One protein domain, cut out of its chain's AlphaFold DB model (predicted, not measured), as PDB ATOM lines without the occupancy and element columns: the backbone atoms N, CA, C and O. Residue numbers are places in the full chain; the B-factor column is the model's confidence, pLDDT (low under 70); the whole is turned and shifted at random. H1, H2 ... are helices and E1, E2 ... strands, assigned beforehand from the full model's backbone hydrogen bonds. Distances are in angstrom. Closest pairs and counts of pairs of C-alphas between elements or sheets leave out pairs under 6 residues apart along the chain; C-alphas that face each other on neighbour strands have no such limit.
ATOM      1  N   ALA A1455      -4.026  40.653 134.628       85.53
ATOM      2  CA  ALA A1455      -4.926  40.782 135.776       85.53
ATOM      3  C   ALA A1455      -4.493  41.891 136.755       85.53
ATOM      4  O   ALA A1455      -5.338  42.644 137.244       85.53
ATOM      5  N   ASP A1456      -3.186  42.045 136.980       87.44
ATOM      6  CA  ASP A1456      -2.642  43.122 137.815       87.44
ATOM      7  C   ASP A1456      -2.857  44.483 137.136       87.44
ATOM      8  O   ASP A1456      -3.277  45.446 137.776       87.44
ATOM      9  N   SER A1457      -2.683  44.537 135.811       86.79
ATOM     10  CA  SER A1457      -2.999  45.722 135.011       86.79
ATOM     11  C   SER A1457      -4.484  46.097 135.066       86.79
ATOM     12  O   SER A1457      -4.789  47.282 135.190       86.79
ATOM     13  N   ILE A1458      -5.413  45.132 135.049       85.41
ATOM     14  CA  ILE A1458      -6.845  45.399 135.272       85.41
ATOM     15  C   ILE A1458      -7.041  46.003 136.664       85.41
ATOM     16  O   ILE A1458      -7.681  47.042 136.790       85.41
ATOM     17  N   LYS A1459      -6.469  45.384 137.701       87.06
ATOM     18  CA  LYS A1459      -6.632  45.818 139.092       87.06
ATOM     19  C   LYS A1459      -6.162  47.260 139.327       87.06
ATOM     20  O   LYS A1459      -6.840  47.986 140.051       87.06
ATOM     21  N   GLU A1460      -5.047  47.672 138.717       84.84
ATOM     22  CA  GLU A1460      -4.512  49.040 138.830       84.84
ATOM     23  C   GLU A1460      -5.284  50.048 137.960       84.84
ATOM     24  O   GLU A1460      -5.516  51.182 138.374       84.84
ATOM     25  N   ASN A1461      -5.747  49.633 136.775       86.29
ATOM     26  CA  ASN A1461      -6.358  50.540 135.801       86.29
ATOM     27  C   ASN A1461      -7.897  50.546 135.809       86.29
ATOM     28  O   ASN A1461      -8.495  51.347 135.097       86.29
ATOM     29  N   THR A1462      -8.595  49.732 136.607       83.00
ATOM     30  CA  THR A1462     -10.063  49.869 136.753       83.00
ATOM     31  C   THR A1462     -10.471  51.161 137.464       83.00
ATOM     32  O   THR A1462     -11.619  51.580 137.331       83.00
ATOM     33  N   ASP A1463      -9.524  51.807 138.155       79.97
ATOM     34  CA  ASP A1463      -9.726  53.010 138.969       79.97
ATOM     35  C   ASP A1463      -9.262  54.311 138.289       79.97
ATOM     36  O   ASP A1463      -9.236  55.357 138.935       79.97
ATOM     37  N   VAL A1464      -8.985  54.326 136.972       80.20
ATOM     38  CA  VAL A1464      -8.706  55.583 136.224       80.20
ATOM     39  C   VAL A1464      -9.896  56.565 136.168       80.20
ATOM     40  O   VAL A1464      -9.849  57.593 135.483       80.20
ATOM     41  N   GLY A1465     -10.969  56.269 136.901       85.83
ATOM     42  CA  GLY A1465     -12.115  57.131 137.118       85.83
ATOM     43  C   GLY A1465     -13.039  57.235 135.912       85.83
ATOM     44  O   GLY A1465     -12.944  56.502 134.922       85.83
ATOM     45  N   ASN A1466     -13.959  58.187 136.006       87.45
ATOM     46  CA  ASN A1466     -14.992  58.403 135.009       87.45
ATOM     47  C   ASN A1466     -14.624  59.615 134.149       87.45
ATOM     48  O   ASN A1466     -14.059  60.603 134.620       87.45
ATOM     49  N   CYS A1467     -14.987  59.565 132.873       87.86
ATOM     50  CA  CYS A1467     -14.841  60.684 131.958       87.86
ATOM     51  C   CYS A1467     -15.560  61.920 132.514       87.86
ATOM     52  O   CYS A1467     -16.764  61.875 132.784       87.86
ATOM     53  N   SER A1468     -14.855  63.048 132.619       84.87
ATOM     54  CA  SER A1468     -15.432  64.305 133.114       84.87
ATOM     55  C   SER A1468     -16.642  64.768 132.292       84.87
ATOM     56  O   SER A1468     -17.573  65.333 132.869       84.87
ATOM     57  N   VAL A1469     -16.644  64.460 130.986       84.15
ATOM     58  CA  VAL A1469     -17.670  64.848 130.004       84.15
ATOM     59  C   VAL A1469     -18.880  63.909 130.021       84.15
ATOM     60  O   VAL A1469     -19.995  64.368 130.236       84.15
ATOM     61  N   CYS A1470     -18.692  62.600 129.794       87.15
ATOM     62  CA  CYS A1470     -19.818  61.664 129.620       87.15
ATOM     63  C   CYS A1470     -20.127  60.777 130.834       87.15
ATOM     64  O   CYS A1470     -21.029  59.948 130.746       87.15
ATOM     65  N   LYS A1471     -19.376  60.902 131.936       87.47
ATOM     66  CA  LYS A1471     -19.524  60.125 133.184       87.47
ATOM     67  C   LYS A1471     -19.373  58.596 133.067       87.47
ATOM     68  O   LYS A1471     -19.444  57.919 134.087       87.47
ATOM     69  N   LYS A1472     -19.108  58.053 131.872       86.32
ATOM     70  CA  LYS A1472     -18.718  56.645 131.656       86.32
ATOM     71  C   LYS A1472     -17.307  56.369 132.172       86.32
ATOM     72  O   LYS A1472     -16.506  57.300 132.271       86.32
ATOM     73  N   ILE A1473     -16.985  55.106 132.432       86.92
ATOM     74  CA  ILE A1473     -15.651  54.707 132.909       86.92
ATOM     75  C   ILE A1473     -14.587  54.956 131.820       86.92
ATOM     76  O   ILE A1473     -14.826  54.698 130.636       86.92
ATOM     77  N   ASN A1474     -13.404  55.456 132.193       90.00
ATOM     78  CA  ASN A1474     -12.256  55.541 131.285       90.00
ATOM     79  C   ASN A1474     -11.743  54.124 130.976       90.00
ATOM     80  O   ASN A1474     -11.254  53.432 131.861       90.00
ATOM     81  N   LYS A1475     -11.867  53.669 129.721       90.48
ATOM     82  CA  LYS A1475     -11.547  52.276 129.336       90.48
ATOM     83  C   LYS A1475     -10.204  52.114 128.631       90.48
ATOM     84  O   LYS A1475      -9.866  50.999 128.253       90.48
ATOM     85  N   MET A1476      -9.468  53.192 128.380       91.66
ATOM     86  CA  MET A1476      -8.158  53.146 127.727       91.66
ATOM     87  C   MET A1476      -7.109  53.866 128.562       91.66
ATOM     88  O   MET A1476      -7.436  54.859 129.199       91.66
ATOM     89  N   VAL A1477      -5.859  53.417 128.513       90.69
ATOM     90  CA  VAL A1477      -4.723  54.041 129.203       90.69
ATOM     91  C   VAL A1477      -3.589  54.253 128.205       90.69
ATOM     92  O   VAL A1477      -3.218  53.328 127.487       90.69
ATOM     93  N   CYS A1478      -3.058  55.473 128.103       89.29
ATOM     94  CA  CYS A1478      -1.962  55.787 127.176       89.29
ATOM     95  C   CYS A1478      -0.636  55.141 127.617       89.29
ATOM     96  O   CYS A1478      -0.139  55.463 128.693       89.29
ATOM     97  N   LEU A1479      -0.015  54.317 126.761       86.26
ATOM     98  CA  LEU A1479       1.254  53.622 127.033       86.26
ATOM     99  C   LEU A1479       2.476  54.526 127.196       86.26
ATOM    100  O   LEU A1479       3.502  54.096 127.716       86.26
ATOM    101  N   VAL A1480       2.379  55.782 126.772       80.01
ATOM    102  CA  VAL A1480       3.497  56.726 126.867       80.01
ATOM    103  C   VAL A1480       3.398  57.587 128.126       80.01
ATOM    104  O   VAL A1480       4.425  57.943 128.691       80.01
ATOM    105  N   CYS A1481       2.187  57.914 128.599       80.62
ATOM    106  CA  CYS A1481       2.015  58.863 129.708       80.62
ATOM    107  C   CYS A1481       1.024  58.449 130.816       80.62
ATOM    108  O   CYS A1481       0.787  59.248 131.717       80.62
ATOM    109  N   GLY A1482       0.396  57.270 130.746       85.10
ATOM    110  CA  GLY A1482      -0.454  56.705 131.810       85.10
ATOM    111  C   GLY A1482      -1.850  57.325 131.987       85.10
ATOM    112  O   GLY A1482      -2.570  56.975 132.914       85.10
ATOM    113  N   VAL A1483      -2.271  58.254 131.124       88.77
ATOM    114  CA  VAL A1483      -3.570  58.940 131.272       88.77
ATOM    115  C   VAL A1483      -4.728  58.027 130.854       88.77
ATOM    116  O   VAL A1483      -4.702  57.458 129.759       88.77
ATOM    117  N   GLY A1484      -5.761  57.945 131.702       90.20
ATOM    118  CA  GLY A1484      -7.037  57.288 131.415       90.20
ATOM    119  C   GLY A1484      -7.892  58.075 130.415       90.20
ATOM    120  O   GLY A1484      -8.077  59.283 130.543       90.20
ATOM    121  N   ILE A1485      -8.417  57.395 129.398       90.85
ATOM    122  CA  ILE A1485      -9.097  57.988 128.245       90.85
ATOM    123  C   ILE A1485     -10.421  57.273 128.001       90.85
ATOM    124  O   ILE A1485     -10.525  56.044 128.018       90.85
ATOM    125  N   CYS A1486     -11.450  58.065 127.719       88.86
ATOM    126  CA  CYS A1486     -12.768  57.568 127.361       88.86
ATOM    127  C   CYS A1486     -12.840  57.237 125.858       88.86
ATOM    128  O   CYS A1486     -12.724  58.155 125.045       88.86
ATOM    129  N   PRO A1487     -13.080  55.969 125.456       81.14
ATOM    130  CA  PRO A1487     -13.291  55.612 124.049       81.14
ATOM    131  C   PRO A1487     -14.712  55.910 123.542       81.14
ATOM    132  O   PRO A1487     -15.012  55.610 122.389       81.14
ATOM    133  N   SER A1488     -15.622  56.406 124.395       78.91
ATOM    134  CA  SER A1488     -17.041  56.566 124.046       78.91
ATOM    135  C   SER A1488     -17.205  57.402 122.782       78.91
ATOM    136  O   SER A1488     -16.525  58.408 122.602       78.91
ATOM    137  N   THR A1489     -18.174  57.051 121.939       68.68
ATOM    138  CA  THR A1489     -18.467  57.802 120.712       68.68
ATOM    139  C   THR A1489     -18.872  59.258 120.988       68.68
ATOM    140  O   THR A1489     -18.589  60.152 120.194       68.68
ATOM    141  N   THR A1490     -19.475  59.509 122.153       67.87
ATOM    142  CA  THR A1490     -19.794  60.849 122.681       67.87
ATOM    143  C   THR A1490     -18.550  61.661 123.052       67.87
ATOM    144  O   THR A1490     -18.609  62.877 123.168       67.87
ATOM    145  N   CYS A1491     -17.419  60.985 123.231       77.11
ATOM    146  CA  CYS A1491     -16.103  61.546 123.486       77.11
ATOM    147  C   CYS A1491     -15.124  61.044 122.413       77.11
ATOM    148  O   CYS A1491     -13.986  60.746 122.746       77.11
ATOM    149  N   LYS A1492     -15.545  60.933 121.134       63.15
ATOM    150  CA  LYS A1492     -14.697  60.471 120.001       63.15
ATOM    151  C   LYS A1492     -13.352  61.181 119.938       63.15
ATOM    152  O   LYS A1492     -12.359  60.603 119.520       63.15
ATOM    153  N   LEU A1493     -13.343  62.435 120.371       73.05
ATOM    154  CA  LEU A1493     -12.154  63.258 120.434       73.05
ATOM    155  C   LEU A1493     -11.256  62.923 121.631       73.05
ATOM    156  O   LEU A1493     -10.188  63.486 121.709       73.05
ATOM    157  N   GLY A1494     -11.615  62.032 122.553       81.73
ATOM    158  CA  GLY A1494     -10.828  61.703 123.746       81.73
ATOM    159  C   GLY A1494      -9.415  61.222 123.402       81.73
ATOM    160  O   GLY A1494      -8.453  61.886 123.786       81.73
ATOM    161  N   PRO A1495      -9.264  60.137 122.619       84.21
ATOM    162  CA  PRO A1495      -7.963  59.687 122.123       84.21
ATOM    163  C   PRO A1495      -7.268  60.735 121.261       84.21
ATOM    164  O   PRO A1495      -6.060  60.883 121.353       84.21
ATOM    165  N   ILE A1496      -8.029  61.494 120.468       81.95
ATOM    166  CA  ILE A1496      -7.488  62.493 119.540       81.95
ATOM    167  C   ILE A1496      -6.908  63.695 120.295       81.95
ATOM    168  O   ILE A1496      -5.756  64.054 120.107       81.95
ATOM    169  N   VAL A1497      -7.691  64.295 121.187       79.90
ATOM    170  CA  VAL A1497      -7.328  65.399 122.088       79.90
ATOM    171  C   VAL A1497      -6.179  64.974 122.982       79.90
ATOM    172  O   VAL A1497      -5.237  65.743 123.176       79.90
ATOM    173  N   HIS A1498      -6.222  63.740 123.489       83.51
ATOM    174  CA  HIS A1498      -5.087  63.197 124.205       83.51
ATOM    175  C   HIS A1498      -3.864  63.104 123.297       83.51
ATOM    176  O   HIS A1498      -2.839  63.646 123.665       83.51
ATOM    177  N   LEU A1499      -3.946  62.489 122.112       79.82
ATOM    178  CA  LEU A1499      -2.819  62.368 121.185       79.82
ATOM    179  C   LEU A1499      -2.220  63.739 120.862       79.82
ATOM    180  O   LEU A1499      -1.020  63.904 120.999       79.82
ATOM    181  N   TYR A1500      -3.058  64.730 120.547       71.43
ATOM    182  CA  TYR A1500      -2.665  66.114 120.266       71.43
ATOM    183  C   TYR A1500      -1.903  66.794 121.412       71.43
ATOM    184  O   TYR A1500      -1.121  67.709 121.168       71.43
ATOM    185  N   SER A1501      -2.140  66.374 122.656       70.64
ATOM    186  CA  SER A1501      -1.462  66.894 123.851       70.64
ATOM    187  C   SER A1501      -0.392  65.944 124.405       70.64
ATOM    188  O   SER A1501       0.404  66.334 125.265       70.64
ATOM    189  N   CYS A1502      -0.358  64.704 123.918       73.95
ATOM    190  CA  CYS A1502       0.544  63.657 124.348       73.95
ATOM    191  C   CYS A1502       1.874  63.786 123.618       73.95
ATOM    192  O   CYS A1502       1.937  64.050 122.421       73.95
ATOM    193  N   GLN A1503       2.952  63.483 124.330       69.75
ATOM    194  CA  GLN A1503       4.291  63.413 123.747       69.75
ATOM    195  C   GLN A1503       4.416  62.294 122.706       69.75
ATOM    196  O   GLN A1503       5.371  62.299 121.944       69.75
ATOM    197  N   SER A1504       3.470  61.348 122.672       72.43
ATOM    198  CA  SER A1504       3.403  60.251 121.700       72.43
ATOM    199  C   SER A1504       3.015  60.694 120.284       72.43
ATOM    200  O   SER A1504       3.240  59.942 119.337       72.43
ATOM    201  N   ALA A1505       2.480  61.914 120.118       69.91
ATOM    202  CA  ALA A1505       2.068  62.427 118.817       69.91
ATOM    203  C   ALA A1505       3.201  62.303 117.788       69.91
ATOM    204  O   ALA A1505       4.289  62.801 118.057       69.91
ATOM    205  N   PRO A1506       2.943  61.690 116.625       69.50
ATOM    206  CA  PRO A1506       1.608  61.499 116.062       69.50
ATOM    207  C   PRO A1506       1.049  60.061 116.152       69.50
ATOM    208  O   PRO A1506       0.015  59.778 115.534       69.50
ATOM    209  N   ILE A1507       1.675  59.171 116.939       78.62
ATOM    210  CA  ILE A1507       1.189  57.805 117.210       78.62
ATOM    211  C   ILE A1507       0.790  57.639 118.678       78.62
ATOM    212  O   ILE A1507       1.628  57.681 119.569       78.62
ATOM    213  N   GLY A1508      -0.480  57.341 118.937       84.66
ATOM    214  CA  GLY A1508      -0.980  57.030 120.272       84.66
ATOM    215  C   GLY A1508      -1.119  55.530 120.500       84.66
ATOM    216  O   GLY A1508      -1.883  54.867 119.798       84.66
ATOM    217  N   TYR A1509      -0.434  55.008 121.514       88.62
ATOM    218  CA  TYR A1509      -0.576  53.633 121.995       88.62
ATOM    219  C   TYR A1509      -1.487  53.613 123.223       88.62
ATOM    220  O   TYR A1509      -1.146  54.219 124.235       88.62
ATOM    221  N   TYR A1510      -2.628  52.928 123.160       90.95
ATOM    222  CA  TYR A1510      -3.609  52.904 124.249       90.95
ATOM    223  C   TYR A1510      -3.991  51.486 124.643       90.95
ATOM    224  O   TYR A1510      -4.640  50.774 123.872       90.95
ATOM    225  N   GLN A1511      -3.611  51.068 125.846       90.02
ATOM    226  CA  GLN A1511      -4.047  49.794 126.399       90.02
ATOM    227  C   GLN A1511      -5.529  49.878 126.739       90.02
ATOM    228  O   GLN A1511      -5.961  50.787 127.445       90.02
ATOM    229  N   HIS A1512      -6.317  48.931 126.250       88.80
ATOM    230  CA  HIS A1512      -7.719  48.825 126.614       88.80
ATOM    231  C   HIS A1512      -7.833  48.102 127.962       88.80
ATOM    232  O   HIS A1512      -7.376  46.981 128.107       88.80
ATOM    233  N   VAL A1513      -8.438  48.709 128.979       87.95
ATOM    234  CA  VAL A1513      -8.570  48.072 130.302       87.95
ATOM    235  C   VAL A1513      -9.374  46.759 130.232       87.95
ATOM    236  O   VAL A1513      -8.931  45.786 130.831       87.95
ATOM    237  N   PRO A1514     -10.481  46.650 129.460       83.59
ATOM    238  CA  PRO A1514     -11.284  45.423 129.351       83.59
ATOM    239  C   PRO A1514     -10.754  44.330 128.425       83.59
ATOM    240  O   PRO A1514     -11.360  43.264 128.363       83.59
ATOM    241  N   SER A1515      -9.696  44.590 127.656       85.24
ATOM    242  CA  SER A1515      -9.079  43.552 126.824       85.24
ATOM    243  C   SER A1515      -7.560  43.685 126.806       85.24
ATOM    244  O   SER A1515      -7.091  44.809 126.690       85.24
ATOM    245  N   PRO A1516      -6.775  42.603 126.704       83.85
ATOM    246  CA  PRO A1516      -5.311  42.658 126.559       83.85
ATOM    247  C   PRO A1516      -4.826  43.335 125.254       83.85
ATOM    248  O   PRO A1516      -3.630  43.340 124.951       83.85
ATOM    249  N   SER A1517      -5.753  43.890 124.467       85.07
ATOM    250  CA  SER A1517      -5.516  44.653 123.252       85.07
ATOM    251  C   SER A1517      -4.931  46.034 123.535       85.07
ATOM    252  O   SER A1517      -5.433  46.823 124.338       85.07
ATOM    253  N   LEU A1518      -3.912  46.349 122.757       88.77
ATOM    254  CA  LEU A1518      -3.336  47.656 122.555       88.77
ATOM    255  C   LEU A1518      -3.913  48.260 121.274       88.77
ATOM    256  O   LEU A1518      -3.763  47.692 120.189       88.77
ATOM    257  N   PHE A1519      -4.559  49.416 121.384       89.59
ATOM    258  CA  PHE A1519      -5.016  50.189 120.236       89.59
ATOM    259  C   PHE A1519      -3.951  51.191 119.818       89.59
ATOM    260  O   PHE A1519      -3.527  52.021 120.621       89.59
ATOM    261  N   VAL A1520      -3.550  51.131 118.550       87.22
ATOM    262  CA  VAL A1520      -2.591  52.068 117.969       87.22
ATOM    263  C   VAL A1520      -3.351  53.027 117.076       87.22
ATOM    264  O   VAL A1520      -3.942  52.617 116.077       87.22
ATOM    265  N   TYR A1521      -3.360  54.303 117.435       85.45
ATOM    266  CA  TYR A1521      -3.910  55.360 116.600       85.45
ATOM    267  C   TYR A1521      -2.776  56.146 115.974       85.45
ATOM    268  O   TYR A1521      -1.789  56.449 116.634       85.45
ATOM    269  N   ILE A1522      -2.931  56.484 114.704       77.86
ATOM    270  CA  ILE A1522      -1.981  57.280 113.943       77.86
ATOM    271  C   ILE A1522      -2.716  58.472 113.348       77.86
ATOM    272  O   ILE A1522      -3.848  58.349 112.869       77.86
ATOM    273  N   THR A1523      -2.074  59.632 113.365       69.61
ATOM    274  CA  THR A1523      -2.568  60.797 112.627       69.61
ATOM    275  C   THR A1523      -1.866  60.856 111.282       69.61
ATOM    276  O   THR A1523      -0.771  61.393 111.187       69.61
ATOM    277  N   LYS A1524      -2.465  60.286 110.235       64.32
ATOM    278  CA  LYS A1524      -1.896  60.304 108.879       64.32
ATOM    279  C   LYS A1524      -2.677  61.299 108.025       64.32
ATOM    280  O   LYS A1524      -3.893  61.179 107.917       64.32
ATOM    281  N   HIS A1525      -2.001  62.286 107.437       60.83
ATOM    282  CA  HIS A1525      -2.616  63.321 106.583       60.83
ATOM    283  C   HIS A1525      -3.726  64.117 107.279       60.83
ATOM    284  O   HIS A1525      -4.775  64.382 106.694       60.83
ATOM    285  N   SER A1526      -3.523  64.448 108.558       53.80
ATOM    286  CA  SER A1526      -4.543  65.067 109.423       53.80
ATOM    287  C   SER A1526      -5.801  64.214 109.662       53.80
ATOM    288  O   SER A1526      -6.756  64.692 110.275       53.80
ATOM    289  N   ILE A1527      -5.805  62.944 109.242       59.24
ATOM    290  CA  ILE A1527      -6.852  61.976 109.564       59.24
ATOM    291  C   ILE A1527      -6.374  61.140 110.750       59.24
ATOM    292  O   ILE A1527      -5.422  60.361 110.660       59.24
ATOM    293  N   PHE A1528      -7.055  61.296 111.882       71.19
ATOM    294  CA  PHE A1528      -6.881  60.413 113.026       71.19
ATOM    295  C   PHE A1528      -7.544  59.068 112.723       71.19
ATOM    296  O   PHE A1528      -8.770  58.971 112.639       71.19
ATOM    297  N   THR A1529      -6.735  58.027 112.549       72.34
ATOM    298  CA  THR A1529      -7.211  56.672 112.254       72.34
ATOM    299  C   THR A1529      -6.669  55.691 113.280       72.34
ATOM    300  O   THR A1529      -5.558  55.836 113.787       72.34
ATOM    301  N   ARG A1530      -7.458  54.666 113.607       77.00
ATOM    302  CA  ARG A1530      -6.940  53.496 114.318       77.00
ATOM    303  C   ARG A1530      -6.130  52.685 113.305       77.00
ATOM    304  O   ARG A1530      -6.719  52.109 112.402       77.00
ATOM    305  N   SER A1531      -4.805  52.690 113.448       73.90
ATOM    306  CA  SER A1531      -3.870  52.012 112.545       73.90
ATOM    307  C   SER A1531      -4.055  50.497 112.619       73.90
ATOM    308  O   SER A1531      -4.343  49.844 111.621       73.90
ATOM    309  N   PHE A1532      -3.958  49.943 113.831       81.65
ATOM    310  CA  PHE A1532      -4.158  48.520 114.098       81.65
ATOM    311  C   PHE A1532      -4.453  48.275 115.587       81.65
ATOM    312  O   PHE A1532      -4.411  49.187 116.420       81.65
ATOM    313  N   SER A1533      -4.773  47.027 115.929       80.77
ATOM    314  CA  SER A1533      -4.760  46.522 117.306       80.77
ATOM    315  C   SER A1533      -3.886  45.284 117.414       80.77
ATOM    316  O   SER A1533      -3.915  44.434 116.528       80.77
ATOM    317  N   THR A1534      -3.123  45.178 118.497       86.32
ATOM    318  CA  THR A1534      -2.321  43.989 118.818       86.32
ATOM    319  C   THR A1534      -2.474  43.627 120.293       86.32
ATOM    320  O   THR A1534      -2.895  44.474 121.070       86.32
ATOM    321  N   SER A1535      -2.138  42.406 120.701       86.26
ATOM    322  CA  SER A1535      -2.138  41.995 122.111       86.26
ATOM    323  C   SER A1535      -0.704  41.926 122.612       86.26
ATOM    324  O   SER A1535       0.111  41.212 122.038       86.26
ATOM    325  N   ILE A1536      -0.402  42.666 123.678       88.56
ATOM    326  CA  ILE A1536       0.914  42.616 124.338       88.56
ATOM    327  C   ILE A1536       0.929  41.648 125.516       88.56
ATOM    328  O   ILE A1536       2.001  41.248 125.945       88.56
ATOM    329  N   TYR A1537      -0.238  41.248 126.017       90.92
ATOM    330  CA  TYR A1537      -0.368  40.161 126.978       90.92
ATOM    331  C   TYR A1537      -0.772  38.895 126.225       90.92
ATOM    332  O   TYR A1537      -1.813  38.874 125.563       90.92
ATOM    333  N   LEU A1538       0.078  37.878 126.293       89.81
ATOM    334  CA  LEU A1538      -0.071  36.601 125.600       89.81
ATOM    335  C   LEU A1538      -0.307  35.483 126.614       89.81
ATOM    336  O   LEU A1538       0.019  35.623 127.794       89.81
ATOM    337  N   ASP A1539      -0.877  34.377 126.148       87.91
ATOM    338  CA  ASP A1539      -1.040  33.185 126.974       87.91
ATOM    339  C   ASP A1539       0.320  32.552 127.332       87.91
ATOM    340  O   ASP A1539       1.382  32.938 126.835       87.91
ATOM    341  N   LYS A1540       0.289  31.521 128.178       83.17
ATOM    342  CA  LYS A1540       1.478  30.739 128.563       83.17
ATOM    343  C   LYS A1540       2.247  30.111 127.386       83.17
ATOM    344  O   LYS A1540       3.376  29.673 127.579       83.17
ATOM    345  N   ASN A1541       1.644  30.029 126.198       84.50
ATOM    346  CA  ASN A1541       2.251  29.482 124.985       84.50
ATOM    347  C   ASN A1541       2.789  30.583 124.050       84.50
ATOM    348  O   ASN A1541       3.232  30.276 122.944       84.50
ATOM    349  N   GLY A1542       2.712  31.859 124.446       81.81
ATOM    350  CA  GLY A1542       3.084  32.993 123.601       81.81
ATOM    351  C   GLY A1542       2.116  33.234 122.437       81.81
ATOM    352  O   GLY A1542       2.493  33.862 121.447       81.81
ATOM    353  N   LYS A1543       0.880  32.729 122.517       83.51
ATOM    354  CA  LYS A1543      -0.171  32.965 121.525       83.51
ATOM    355  C   LYS A1543      -1.058  34.133 121.947       83.51
ATOM    356  O   LYS A1543      -1.226  34.438 123.129       83.51
ATOM    357  N   LYS A1544      -1.627  34.808 120.944       78.08
ATOM    358  CA  LYS A1544      -2.628  35.855 121.166       78.08
ATOM    359  C   LYS A1544      -3.828  35.234 121.892       78.08
ATOM    360  O   LYS A1544      -4.256  34.155 121.479       78.08
ATOM    361  N   PRO A1545      -4.360  35.884 122.936       66.36
ATOM    362  CA  PRO A1545      -5.516  35.371 123.655       66.36
ATOM    363  C   PRO A1545      -6.697  35.248 122.691       66.36
ATOM    364  O   PRO A1545      -7.132  36.244 122.122       66.36
ATOM    365  N   THR A1546      -7.191  34.027 122.488       57.62
ATOM    366  CA  THR A1546      -8.427  33.769 121.730       57.62
ATOM    367  C   THR A1546      -9.669  34.102 122.545       57.62
ATOM    368  O   THR A1546     -10.708  34.425 121.976       57.62
ATOM    369  N   ASP A1547      -9.560  34.049 123.874       61.40
ATOM    370  CA  ASP A1547     -10.602  34.463 124.803       61.40
ATOM    371  C   ASP A1547     -10.048  35.555 125.723       61.40
ATOM    372  O   ASP A1547      -8.985  35.410 126.328       61.40
ATOM    373  N   LEU A1548     -10.801  36.648 125.859       63.92
ATOM    374  CA  LEU A1548     -10.506  37.800 126.725       63.92
ATOM    375  C   LEU A1548     -10.455  37.441 128.219       63.92
ATOM    376  O   LEU A1548     -10.268  38.311 129.066       63.92
ATOM    377  N   SER A1549     -10.685  36.172 128.527       65.00
ATOM    378  CA  SER A1549     -11.052  35.685 129.833       65.00
ATOM    379  C   SER A1549      -9.906  35.100 130.642       65.00
ATOM    380  O   SER A1549     -10.073  34.898 131.840       65.00
ATOM    381  N   ASP A1550      -8.747  34.846 130.039       73.76
ATOM    382  CA  ASP A1550      -7.629  34.241 130.757       73.76
ATOM    383  C   ASP A1550      -6.982  35.244 131.735       73.76
ATOM    384  O   ASP A1550      -6.424  36.271 131.343       73.76
ATOM    385  N   CYS A1551      -7.034  34.947 133.036       75.50
ATOM    386  CA  CYS A1551      -6.336  35.724 134.064       75.50
ATOM    387  C   CYS A1551      -4.810  35.523 134.056       75.50
ATOM    388  O   CYS A1551      -4.098  36.294 134.704       75.50
ATOM    389  N   ASN A1552      -4.291  34.519 133.343       82.37
ATOM    390  CA  ASN A1552      -2.868  34.162 133.326       82.37
ATOM    391  C   ASN A1552      -2.075  34.800 132.179       82.37
ATOM    392  O   ASN A1552      -0.941  34.392 131.930       82.37
ATOM    393  N   LEU A1553      -2.637  35.784 131.475       87.75
ATOM    394  CA  LEU A1553      -1.928  36.435 130.378       87.75
ATOM    395  C   LEU A1553      -0.717  37.219 130.891       87.75
ATOM    396  O   LEU A1553      -0.830  38.079 131.773       87.75
ATOM    397  N   THR A1554       0.434  36.938 130.292       91.09
ATOM    398  CA  THR A1554       1.727  37.531 130.634       91.09
ATOM    399  C   THR A1554       2.198  38.484 129.552       91.09
ATOM    400  O   THR A1554       1.989  38.247 128.363       91.09
ATOM    401  N   LEU A1555       2.853  39.566 129.957       91.04
ATOM    402  CA  LEU A1555       3.406  40.561 129.052       91.04
ATOM    403  C   LEU A1555       4.491  39.951 128.144       91.04
ATOM    404  O   LEU A1555       5.535  39.496 128.609       91.04
ATOM    405  N   SER A1556       4.271  39.983 126.833       92.02
ATOM    406  CA  SER A1556       5.243  39.574 125.825       92.02
ATOM    407  C   SER A1556       6.214  40.705 125.530       92.02
ATOM    408  O   SER A1556       5.903  41.663 124.813       92.02
ATOM    409  N   LYS A1557       7.436  40.560 126.040       90.71
ATOM    410  CA  LYS A1557       8.522  41.489 125.734       90.71
ATOM    411  C   LYS A1557       8.859  41.512 124.236       90.71
ATOM    412  O   LYS A1557       9.115  42.582 123.700       90.71
ATOM    413  N   LYS A1558       8.722  40.387 123.520       90.47
ATOM    414  CA  LYS A1558       8.873  40.318 122.055       90.47
ATOM    415  C   LYS A1558       7.880  41.197 121.291       90.47
ATOM    416  O   LYS A1558       8.278  41.891 120.358       90.47
ATOM    417  N   GLU A1559       6.599  41.193 121.661       89.54
ATOM    418  CA  GLU A1559       5.602  42.057 121.009       89.54
ATOM    419  C   GLU A1559       5.788  43.531 121.401       89.54
ATOM    420  O   GLU A1559       5.667  44.407 120.543       89.54
ATOM    421  N   LEU A1560       6.183  43.817 122.651       89.00
ATOM    422  CA  LEU A1560       6.605  45.164 123.055       89.00
ATOM    423  C   LEU A1560       7.822  45.656 122.261       89.00
ATOM    424  O   LEU A1560       7.808  46.789 121.792       89.00
ATOM    425  N   LYS A1561       8.831  44.805 122.040       91.55
ATOM    426  CA  LYS A1561      10.009  45.094 121.207       91.55
ATOM    427  C   LYS A1561       9.606  45.451 119.777       91.55
ATOM    428  O   LYS A1561      10.063  46.461 119.252       91.55
ATOM    429  N   LYS A1562       8.689  44.696 119.160       89.05
ATOM    430  CA  LYS A1562       8.147  45.028 117.827       89.05
ATOM    431  C   LYS A1562       7.402  46.361 117.811       89.05
ATOM    432  O   LYS A1562       7.588  47.143 116.884       89.05
ATOM    433  N   LEU A1563       6.563  46.628 118.813       87.00
ATOM    434  CA  LEU A1563       5.840  47.898 118.941       87.00
ATOM    435  C   LEU A1563       6.782  49.075 119.146       87.00
ATOM    436  O   LEU A1563       6.546  50.141 118.590       87.00
ATOM    437  N   PHE A1564       7.846  48.873 119.912       87.87
ATOM    438  CA  PHE A1564       8.877  49.863 120.153       87.87
ATOM    439  C   PHE A1564       9.677  50.169 118.881       87.87
ATOM    440  O   PHE A1564       9.796  51.334 118.513       87.87
ATOM    441  N   ILE A1565      10.123  49.146 118.141       87.58
ATOM    442  CA  ILE A1565      10.756  49.304 116.818       87.58
ATOM    443  C   ILE A1565       9.811  50.035 115.857       87.58
ATOM    444  O   ILE A1565      10.202  50.992 115.191       87.58
ATOM    445  N   ASN A1566       8.541  49.623 115.815       82.12
ATOM    446  CA  ASN A1566       7.527  50.241 114.971       82.12
ATOM    447  C   ASN A1566       7.306  51.708 115.358       82.12
ATOM    448  O   ASN A1566       7.355  52.566 114.489       82.12
ATOM    449  N   TRP A1567       7.154  52.018 116.647       83.04
ATOM    450  CA  TRP A1567       7.063  53.386 117.146       83.04
ATOM    451  C   TRP A1567       8.270  54.214 116.749       83.04
ATOM    452  O   TRP A1567       8.084  55.263 116.152       83.04
ATOM    453  N   MET A1568       9.488  53.743 117.006       83.06
ATOM    454  CA  MET A1568      10.697  54.478 116.649       83.06
ATOM    455  C   MET A1568      10.761  54.718 115.137       83.06
ATOM    456  O   MET A1568      11.093  55.822 114.725       83.06
ATOM    457  N   ASN A1569      10.347  53.757 114.303       75.31
ATOM    458  CA  ASN A1569      10.390  53.884 112.843       75.31
ATOM    459  C   ASN A1569       9.225  54.685 112.226       75.31
ATOM    460  O   ASN A1569       9.459  55.396 111.249       75.31
ATOM    461  N   HIS A1570       8.013  54.594 112.790       67.73
ATOM    462  CA  HIS A1570       6.754  55.159 112.272       67.73
ATOM    463  C   HIS A1570       6.236  56.373 113.035       67.73
ATOM    464  O   HIS A1570       5.245  56.956 112.609       67.73
ATOM    465  N   SER A1571       6.880  56.806 114.119       59.48
ATOM    466  CA  SER A1571       6.602  58.070 114.842       59.48
ATOM    467  C   SER A1571       6.763  59.333 113.991       59.48
ATOM    468  O   SER A1571       6.806  60.437 114.517       59.48
ATOM    469  N   ASN A1572       6.811  59.132 112.688       55.14
ATOM    470  CA  ASN A1572       6.862  60.025 111.581       55.14
ATOM    471  C   ASN A1572       5.462  59.986 110.933       55.14
ATOM    472  O   ASN A1572       5.107  59.004 110.278       55.14
ATOM    473  N   SER A1573       4.619  60.999 111.159       45.14
ATOM    474  CA  SER A1573       3.384  61.129 110.376       45.14
ATOM    475  C   SER A1573       2.935  62.572 110.140       45.14
ATOM    476  O   SER A1573       3.172  63.472 110.947       45.14
ATOM    477  N   ASN A1574       2.267  62.784 109.004       47.54
ATOM    478  CA  ASN A1574       1.719  64.068 108.573       47.54
ATOM    479  C   ASN A1574       0.657  64.621 109.530       47.54
ATOM    480  O   ASN A1574      -0.496  64.170 109.558       47.54
TER     481      ASN A1574
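This is residues 1455 to 1574 of the 1580 residues of a protein of Dictyostelium discoideum (UniProt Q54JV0). A small, strongly twisted sheet of four strands makes the core, with the long helix H3 running along its strands and the shorter helix H2 packed slantwise on it. H1, the first helix, only grazes the sheet, and long loops join H1 to E1, E1 to H2 and E4 to H3. The printed part has 120 residues, with three named helices and four named strands in the order H1, E1, H2, E2, E3, E4, H3; the sheet runs E1, E2, E3, E4, all antiparallel. The class is mixed, helices and strands, with under half of the residues in named elements. The whole is compact, with a radius of gyration of the C-alphas of 14.3 A and spans of 39 by 36 by 21 A.

H1, residues 1455 to 1461, only grazes the sheet with residues 1457 to 1461; its closest C-alpha to E1, residues 1476 to 1478, is that of Asn 1461, 7.6 A from Val 1477. H2, residues 1493 to 1501, is on the sheet at a height of 7.8 A. It lies over E2, residues 1507 to 1512, and E3, residues 1517 to 1524, but only just, with 3 of its C-alphas falling on each. On the local plane it stands at 51 degrees to E2, slantwise to the strands; the closest C-alphas of H2 and E2 are those of Leu 1499 and Gly 1508, 5.7 A apart. E1 is an edge strand beside E2, where N 1477 and O 1511 are 2.8 A apart, within hydrogen-bond range. E2, E3 and E4, residues 1527 to 1535, form a meander, each strand the antiparallel neighbour of the one before. In the hairpin of E2 and E3, N 1510 and O 1519 are 2.8 A apart, and in that of E3 and E4, N 1522 and O 1529 are 2.9 A apart, both within hydrogen-bond range. H3, residues 1557 to 1570, is on the sheet at a height of 10.3 A, over E3 and, only just, with 3 C-alphas, over E4. On the local plane it stands at 3 degrees to E3, along the strands; the closest C-alphas of H3 and E2 are those of Trp 1567 and Ile 1507, 7.4 A apart. H1, H2 and H3 have every O i to N i+4 pair within hydrogen-bond range.

H1 begins at C-alpha 1455, (-4.926, 40.782, 135.776), and is 9.9 A long. E1 measures 6.8 A, H2 11.8 A and E2 15.8 A. E3 is 21.6 A and E4 24.1 A. H3 is 19.3 A and ends at C-alpha 1570, (6.754, 55.159, 112.272).

The C-alphas farthest apart are those of Val 1469 and Asn 1541, 40.9 A. The printed part has no cut. The link from E4 to H3 has 21 residues; those from H1 to E1 and E1 to H2 have 14 each, and these three are long. The mean pLDDT of the printed part is 80.5; 21 residues are under 70, among them 1523 to 1527, 1545 to 1549 and 1570 to 1574.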